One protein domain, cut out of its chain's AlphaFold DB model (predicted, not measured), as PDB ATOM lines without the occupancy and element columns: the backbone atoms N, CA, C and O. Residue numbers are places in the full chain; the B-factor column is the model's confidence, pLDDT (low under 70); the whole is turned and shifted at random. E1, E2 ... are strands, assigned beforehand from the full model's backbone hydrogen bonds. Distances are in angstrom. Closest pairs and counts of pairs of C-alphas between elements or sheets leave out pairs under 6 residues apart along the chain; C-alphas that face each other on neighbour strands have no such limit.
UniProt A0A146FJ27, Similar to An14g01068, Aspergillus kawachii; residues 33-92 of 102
ATOM      1  N   TYR A  33      10.035  29.108  11.231       96.50
ATOM      2  CA  TYR A  33      10.308  30.287  12.062       96.50
ATOM      3  C   TYR A  33       9.387  31.443  11.676       96.50
ATOM      4  O   TYR A  33       9.157  31.684  10.488       96.50
ATOM      5  N   LEU A  34       8.869  32.176  12.666       95.12
ATOM      6  CA  LEU A  34       8.109  33.403  12.414       95.12
ATOM      7  C   LEU A  34       9.060  34.567  12.140       95.12
ATOM      8  O   LEU A  34       9.993  34.787  12.908       95.12
ATOM      9  N   LYS A  35       8.786  35.313  11.065       96.50
ATOM     10  CA  LYS A  35       9.586  36.448  10.592       96.50
ATOM     11  C   LYS A  35       8.699  37.676  10.383       96.50
ATOM     12  O   LYS A  35       7.640  37.570   9.765       96.50
ATOM     13  N   THR A  36       9.127  38.835  10.871       95.94
ATOM     14  CA  THR A  36       8.412  40.101  10.687       95.94
ATOM     15  C   THR A  36       8.479  40.575   9.236       95.94
ATOM     16  O   THR A  36       9.487  40.411   8.540       95.94
ATOM     17  N   SER A  37       7.382  41.168   8.772       97.00
ATOM     18  CA  SER A  37       7.266  41.774   7.445       97.00
ATOM     19  C   SER A  37       6.154  42.827   7.434       97.00
ATOM     20  O   SER A  37       5.251  42.781   8.270       97.00
ATOM     21  N   GLY A  38       6.212  43.763   6.483       96.06
ATOM     22  CA  GLY A  38       5.177  44.780   6.280       96.06
ATOM     23  C   GLY A  38       5.172  45.921   7.302       96.06
ATOM     24  O   GLY A  38       4.184  46.649   7.382       96.06
ATOM     25  N   ALA A  39       6.238  46.091   8.087       94.31
ATOM     26  CA  ALA A  39       6.371  47.227   8.990       94.31
ATOM     27  C   ALA A  39       6.710  48.517   8.222       94.31
ATOM     28  O   ALA A  39       7.484  48.479   7.269       94.31
ATOM     29  N   THR A  40       6.169  49.657   8.675       96.50
ATOM     30  CA  THR A  40       6.471  50.996   8.127       96.50
ATOM     31  C   THR A  40       7.931  51.398   8.333       96.50
ATOM     32  O   THR A  40       8.487  52.118   7.513       96.50
ATOM     33  N   ASN A  41       8.532  50.968   9.447       94.19
ATOM     34  CA  ASN A  41       9.968  51.094   9.660       94.19
ATOM     35  C   ASN A  41      10.655  49.851   9.087       94.19
ATOM     36  O   ASN A  41      10.394  48.742   9.560       94.19
ATOM     37  N   ASP A  42      11.537  50.044   8.110       95.12
ATOM     38  CA  ASP A  42      12.246  48.953   7.444       95.12
ATOM     39  C   ASP A  42      13.121  48.137   8.403       95.12
ATOM     40  O   ASP A  42      13.225  46.920   8.238       95.12
ATOM     41  N   ASP A  43      13.638  48.758   9.468       94.81
ATOM     42  CA  ASP A  43      14.437  48.084  10.502       94.81
ATOM     43  C   ASP A  43      13.627  47.058  11.313       94.81
ATOM     44  O   ASP A  43      14.190  46.188  11.973       94.81
ATOM     45  N   HIS A  44      12.292  47.146  11.288       94.69
ATOM     46  CA  HIS A  44      11.410  46.212  11.990       94.69
ATOM     47  C   HIS A  44      11.008  45.014  11.118       94.69
ATOM     48  O   HIS A  44      10.248  44.149  11.563       94.69
ATOM     49  N   ASN A  45      11.497  44.944   9.879       96.50
ATOM     50  CA  ASN A  45      11.299  43.813   8.985       96.50
ATOM     51  C   ASN A  45      12.468  42.828   9.089       96.50
ATOM     52  O   ASN A  45      13.584  43.171   9.461       96.50
ATOM     53  N   ASN A  46      12.219  41.585   8.687       97.19
ATOM     54  CA  ASN A  46      13.213  40.516   8.678       97.19
ATOM     55  C   ASN A  46      13.770  40.091  10.042       97.19
ATOM     56  O   ASN A  46      14.827  39.463  10.094       97.19
ATOM     57  N   LEU A  47      13.032  40.354  11.116       97.56
ATOM     58  CA  LEU A  47      13.368  39.900  12.456       97.56
ATOM     59  C   LEU A  47      12.579  38.637  12.799       97.56
ATOM     60  O   LEU A  47      11.411  38.502  12.438       97.56
ATOM     61  N   TYR A  48      13.213  37.710  13.496       97.56
ATOM     62  CA  TYR A  48      12.658  36.428  13.892       97.56
ATOM     63  C   TYR A  48      12.240  36.438  15.355       97.56
ATOM     64  O   TYR A  48      12.902  37.047  16.193       97.56
ATOM     65  N   VAL A  49      11.145  35.745  15.661       95.56
ATOM     66  CA  VAL A  49      10.640  35.631  17.033       95.56
ATOM     67  C   VAL A  49      11.461  34.605  17.811       95.56
ATOM     68  O   VAL A  49      11.668  33.484  17.338       95.56
ATOM     69  N   TYR A  50      11.874  34.957  19.026       95.25
ATOM     70  CA  TYR A  50      12.394  34.004  20.001       95.25
ATOM     71  C   TYR A  50      11.850  34.277  21.405       95.25
ATOM     72  O   TYR A  50      11.423  35.389  21.718       95.25
ATOM     73  N   ALA A  51      11.820  33.236  22.229       93.50
ATOM     74  CA  ALA A  51      11.415  33.308  23.625       93.50
ATOM     75  C   ALA A  51      12.617  33.667  24.512       93.50
ATOM     76  O   ALA A  51      13.634  32.971  24.488       93.50
ATOM     77  N   TYR A  52      12.498  34.725  25.317       91.00
ATOM     78  CA  TYR A  52      13.540  35.165  26.248       91.00
ATOM     79  C   TYR A  52      12.985  35.425  27.642       91.00
ATOM     80  O   TYR A  52      11.884  35.945  27.794       91.00
ATOM     81  N   HIS A  53      13.769  35.103  28.667       87.19
ATOM     82  CA  HIS A  53      13.497  35.474  30.052       87.19
ATOM     83  C   HIS A  53      14.792  35.391  30.882       87.19
ATOM     84  O   HIS A  53      15.722  34.674  30.514       87.19
ATOM     85  N   THR A  54      14.866  36.113  32.006       81.44
ATOM     86  CA  THR A  54      16.058  36.158  32.886       81.44
ATOM     87  C   THR A  54      15.835  35.542  34.274       81.44
ATOM     88  O   THR A  54      16.645  35.759  35.173       81.44
ATOM     89  N   GLY A  55      14.728  34.826  34.504       79.75
ATOM     90  CA  GLY A  55      14.330  34.380  35.847       79.75
ATOM     91  C   GLY A  55      13.250  33.298  35.850       79.75
ATOM     92  O   GLY A  55      13.201  32.475  34.955       79.75
ATOM     93  N   ALA A  56      12.386  33.270  36.864       77.69
ATOM     94  CA  ALA A  56      11.213  32.393  36.869       77.69
ATOM     95  C   ALA A  56      10.006  33.133  36.274       77.69
ATOM     96  O   ALA A  56       9.745  34.271  36.663       77.69
ATOM     97  N   GLY A  57       9.258  32.501  35.367       81.44
ATOM     98  CA  GLY A  57       8.051  33.096  34.786       81.44
ATOM     99  C   GLY A  57       7.764  32.641  33.359       81.44
ATOM    100  O   GLY A  57       8.319  31.652  32.883       81.44
ATOM    101  N   PHE A  58       6.865  33.368  32.694       84.69
ATOM    102  CA  PHE A  58       6.637  33.226  31.260       84.69
ATOM    103  C   PHE A  58       7.742  33.922  30.460       84.69
ATOM    104  O   PHE A  58       8.414  34.820  30.961       84.69
ATOM    105  N   ASN A  59       7.937  33.469  29.224       87.88
ATOM    106  CA  ASN A  59       8.890  34.075  28.308       87.88
ATOM    107  C   ASN A  59       8.293  35.317  27.651       87.88
ATOM    108  O   ASN A  59       7.137  35.287  27.220       87.88
ATOM    109  N   ASP A  60       9.123  36.335  27.466       89.12
ATOM    110  CA  ASP A  60       8.839  37.436  26.561       89.12
ATOM    111  C   ASP A  60       9.100  36.991  25.123       89.12
ATOM    112  O   ASP A  60      10.073  36.290  24.825       89.12
ATOM    113  N   ALA A  61       8.233  37.425  24.212       90.06
ATOM    114  CA  ALA A  61       8.477  37.286  22.788       90.06
ATOM    115  C   ALA A  61       9.305  38.475  22.300       90.06
ATOM    116  O   ALA A  61       8.835  39.614  22.269       90.06
ATOM    117  N   VAL A  62      10.535  38.191  21.897       92.56
ATOM    118  CA  VAL A  62      11.509  39.177  21.428       92.56
ATOM    119  C   VAL A  62      11.919  38.887  19.991       92.56
ATOM    120  O   VAL A  62      11.631  37.825  19.436       92.56
ATOM    121  N   LEU A  63      12.553  39.878  19.369       94.75
ATOM    122  CA  LEU A  63      12.929  39.865  17.965       94.75
ATOM    123  C   LEU A  63      14.452  39.815  17.820       94.75
ATOM    124  O   LEU A  63      15.166  40.563  18.482       94.75
ATOM    125  N   THR A  64      14.943  38.952  16.937       96.19
ATOM    126  CA  THR A  64      16.368  38.810  16.605       96.19
ATOM    127  C   THR A  64      16.572  38.809  15.093       96.19
ATOM    128  O   THR A  64      15.728  38.323  14.348       96.19
ATOM    129  N   SER A  65      17.691  39.335  14.605       96.81
ATOM    130  CA  SER A  65      18.070  39.202  13.191       96.81
ATOM    131  C   SER A  65      18.713  37.845  12.871       96.81
ATOM    132  O   SER A  65      18.836  37.490  11.699       96.81
ATOM    133  N   ASP A  66      19.100  37.073  13.892       97.38
ATOM    134  CA  ASP A  66      19.740  35.767  13.742       97.38
ATOM    135  C   ASP A  66      18.724  34.616  13.800       97.38
ATOM    136  O   ASP A  66      18.120  34.338  14.838       97.38
ATOM    137  N   VAL A  67      18.586  33.889  12.689       96.19
ATOM    138  CA  VAL A  67      17.720  32.705  12.603       96.19
ATOM    139  C   VAL A  67      18.193  31.558  13.505       96.19
ATOM    140  O   VAL A  67      17.367  30.758  13.932       96.19
ATOM    141  N   GLY A  68      19.487  31.483  13.840       96.00
ATOM    142  CA  GLY A  68      20.022  30.473  14.760       96.00
ATOM    143  C   GLY A  68      19.534  30.645  16.202       96.00
ATOM    144  O   GLY A  68      19.479  29.674  16.951       96.00
ATOM    145  N   THR A  69      19.128  31.863  16.562       95.81
ATOM    146  CA  THR A  69      18.544  32.207  17.867       95.81
ATOM    147  C   THR A  69      17.010  32.090  17.871       95.81
ATOM    148  O   THR A  69      16.393  32.031  18.935       95.81
ATOM    149  N   ALA A  70      16.370  32.050  16.699       96.75
ATOM    150  CA  ALA A  70      14.915  32.030  16.572       96.75
ATOM    151  C   ALA A  70      14.282  30.783  17.215       96.75
ATOM    152  O   ALA A  70      14.790  29.667  17.087       96.75
ATOM    153  N   SER A  71      13.122  30.951  17.856       95.56
ATOM    154  CA  SER A  71      12.388  29.816  18.424       95.56
ATOM    155  C   SER A  71      11.626  29.070  17.319       95.56
ATOM    156  O   SER A  71      10.824  29.693  16.614       95.56
ATOM    157  N   PRO A  72      11.842  27.751  17.149       94.62
ATOM    158  CA  PRO A  72      11.140  26.968  16.144       94.62
ATOM    159  C   PRO A  72       9.657  26.844  16.500       94.62
ATOM    160  O   PRO A  72       9.279  26.609  17.648       94.62
ATOM    161  N   ALA A  73       8.816  26.982  15.485       93.94
ATOM    162  CA  ALA A  73       7.375  26.865  15.571       93.94
ATOM    163  C   ALA A  73       6.861  25.724  14.690       93.94
ATOM    164  O   ALA A  73       7.478  25.365  13.692       93.94
ATOM    165  N   PHE A  74       5.712  25.165  15.042       92.38
ATOM    166  CA  PHE A  74       5.022  24.130  14.279       92.38
ATOM    167  C   PHE A  74       3.504  24.334  14.373       92.38
ATOM    168  O   PHE A  74       3.009  25.008  15.283       92.38
ATOM    169  N   LEU A  75       2.743  23.779  13.423       90.81
ATOM    170  CA  LEU A  75       1.279  23.792  13.492       90.81
ATOM    171  C   LEU A  75       0.763  22.536  14.194       90.81
ATOM    172  O   LEU A  75       0.973  21.416  13.731       90.81
ATOM    173  N   ASN A  76       0.002  22.742  15.264       84.81
ATOM    174  CA  ASN A  76      -0.798  21.717  15.919       84.81
ATOM    175  C   ASN A  76      -2.284  21.991  15.633       84.81
ATOM    176  O   ASN A  76      -2.929  22.839  16.262       84.81
ATOM    177  N   GLY A  77      -2.816  21.335  14.597       85.44
ATOM    178  CA  GLY A  77      -4.131  21.654  14.042       85.44
ATOM    179  C   GLY A  77      -4.154  23.063  13.441       85.44
ATOM    180  O   GLY A  77      -3.499  23.325  12.436       85.44
ATOM    181  N   THR A  78      -4.921  23.974  14.042       84.00
ATOM    182  CA  THR A  78      -5.008  25.391  13.629       84.00
ATOM    183  C   THR A  78      -4.183  26.336  14.500       84.00
ATOM    184  O   THR A  78      -4.288  27.549  14.331       84.00
ATOM    185  N   HIS A  79      -3.404  25.812  15.448       86.75
ATOM    186  CA  HIS A  79      -2.648  26.619  16.402       86.75
ATOM    187  C   HIS A  79      -1.157  26.550  16.092       86.75
ATOM    188  O   HIS A  79      -0.585  25.463  16.025       86.75
ATOM    189  N   THR A  80      -0.526  27.714  15.952       90.19
ATOM    190  CA  THR A  80       0.935  27.820  15.974       90.19
ATOM    191  C   THR A  80       1.423  27.613  17.402       90.19
ATOM    192  O   THR A  80       0.951  28.280  18.325       90.19
ATOM    193  N   GLN A  81       2.363  26.691  17.572       92.25
ATOM    194  CA  GLN A  81       3.023  26.392  18.839       92.25
ATOM    195  C   GLN A  81       4.535  26.499  18.665       92.25
ATOM    196  O   GLN A  81       5.038  26.296  17.565       92.25
ATOM    197  N   PHE A  82       5.241  26.816  19.745       93.00
ATOM    198  CA  PHE A  82       6.692  26.931  19.788       93.00
ATOM    199  C   PHE A  82       7.297  25.779  20.581       93.00
ATOM    200  O   PHE A  82       6.822  25.446  21.674       93.00
ATOM    201  N   ASP A  83       8.354  25.195  20.027       90.81
ATOM    202  CA  ASP A  83       9.203  24.234  20.714       90.81
ATOM    203  C   ASP A  83      10.363  24.984  21.376       90.81
ATOM    204  O   ASP A  83      11.268  25.489  20.714       90.81
ATOM    205  N   LEU A  84      10.295  25.093  22.703       90.81
ATOM    206  CA  LEU A  84      11.315  25.744  23.526       90.81
ATOM    207  C   LEU A  84      12.232  24.724  24.225       90.81
ATOM    208  O   LEU A  84      12.905  25.071  25.192       90.81
ATOM    209  N   GLY A  85      12.222  23.453  23.797       88.12
ATOM    210  CA  GLY A  85      12.998  22.386  24.437       88.12
ATOM    211  C   GLY A  85      12.472  21.980  25.819       88.12
ATOM    212  O   GLY A  85      13.216  21.442  26.637       88.12
ATOM    213  N   THR A  86      11.194  22.248  26.101       85.75
ATOM    214  CA  THR A  86      10.526  21.885  27.364       85.75
ATOM    215  C   THR A  86       9.476  20.800  27.142       85.75
ATOM    216  O   THR A  86       9.029  20.588  26.020       85.75
ATOM    217  N   SER A  87       9.007  20.157  28.215       85.62
ATOM    218  CA  SER A  87       8.007  19.077  28.138       85.62
ATOM    219  C   SER A  87       6.643  19.490  27.568       85.62
ATOM    220  O   SER A  87       5.826  18.618  27.278       85.62
ATOM    221  N   PHE A  88       6.371  20.791  27.435       82.62
ATOM    222  CA  PHE A  88       5.110  21.315  26.921       82.62
ATOM    223  C   PHE A  88       5.349  22.288  25.763       82.62
ATOM    224  O   PHE A  88       6.311  23.060  25.801       82.62
ATOM    225  N   PRO A  89       4.471  22.289  24.747       84.25
ATOM    226  CA  PRO A  89       4.516  23.289  23.694       84.25
ATOM    227  C   PRO A  89       4.017  24.643  24.202       84.25
ATOM    228  O   PRO A  89       3.111  24.718  25.036       84.25
ATOM    229  N   TRP A  90       4.575  25.717  23.652       90.38
ATOM    230  CA  TRP A  90       4.267  27.084  24.067       90.38
ATOM    231  C   TRP A  90       3.396  27.802  23.041       90.38
ATOM    232  O   TRP A  90       3.616  27.705  21.836       90.38
ATOM    233  N   GLY A  91       2.388  28.532  23.516       90.38
ATOM    234  CA  GLY A  91       1.584  29.421  22.678       90.38
ATOM    235  C   GLY A  91       2.191  30.820  22.595       90.38
ATOM    236  O   GLY A  91       2.914  31.245  23.493       90.38
ATOM    237  N   PHE A  92       1.848  31.558  21.541       88.31
ATOM    238  CA  PHE A  92       2.183  32.974  21.404       88.31
ATOM    239  C   PHE A  92       0.926  33.829  21.553       88.31
ATOM    240  O   PHE A  92      -0.084  33.585  20.889       88.31
TER     241      PHE A  92
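AT A GLANCE: This is residues 33 to 92 of the 102 residues of the protein "Similar to An14g01068" of Aspergillus kawachii (UniProt A0A146FJ27). With little regular structure, this is a pair of separate two-stranded hairpins, E1 with E2 and E3 with E4, joined by loops, with a looping stretch, residues 33 to 47, before E1. The 60 printed residues hold no named helix and four strands, E1 to E4 in chain order, in two antiparallel sheets; the class is all strand, with 18 residues in named elements. It is only just compact, close to loose, with a radius of gyration of the C-alphas of 12.4 A, and spans 36 by 31 by 18 A.

HOW THE PARTS SIT: E1, residues 48 to 52, and E2, residues 60 to 64, are antiparallel at 138 degrees; N 48 and O 64 are 2.7 A apart, within hydrogen-bond range. E3, residues 73 to 76, and E4, residues 79 to 82, are antiparallel at 143 degrees, with N 74 and O 81 at 2.8 A. E2 and E3 are apart. Residues 81 to 82 of E4 pair antiparallel with residues 90 to 91.

IN THESE COORDINATES: E1 begins at C-alpha 48 (12.658, 36.428, 13.892) and measures 12.5 A, E2 12.6 A, E3 9.7 A and E4 9.9 A, ending at C-alpha 82 (6.692, 26.931, 19.788).

THE WHOLE: The C-alphas farthest apart, Thr 40 and Ser 87, are 37.7 A apart. The printed part has no cut, no link between named strands is long, and no printed residue is under pLDDT 70.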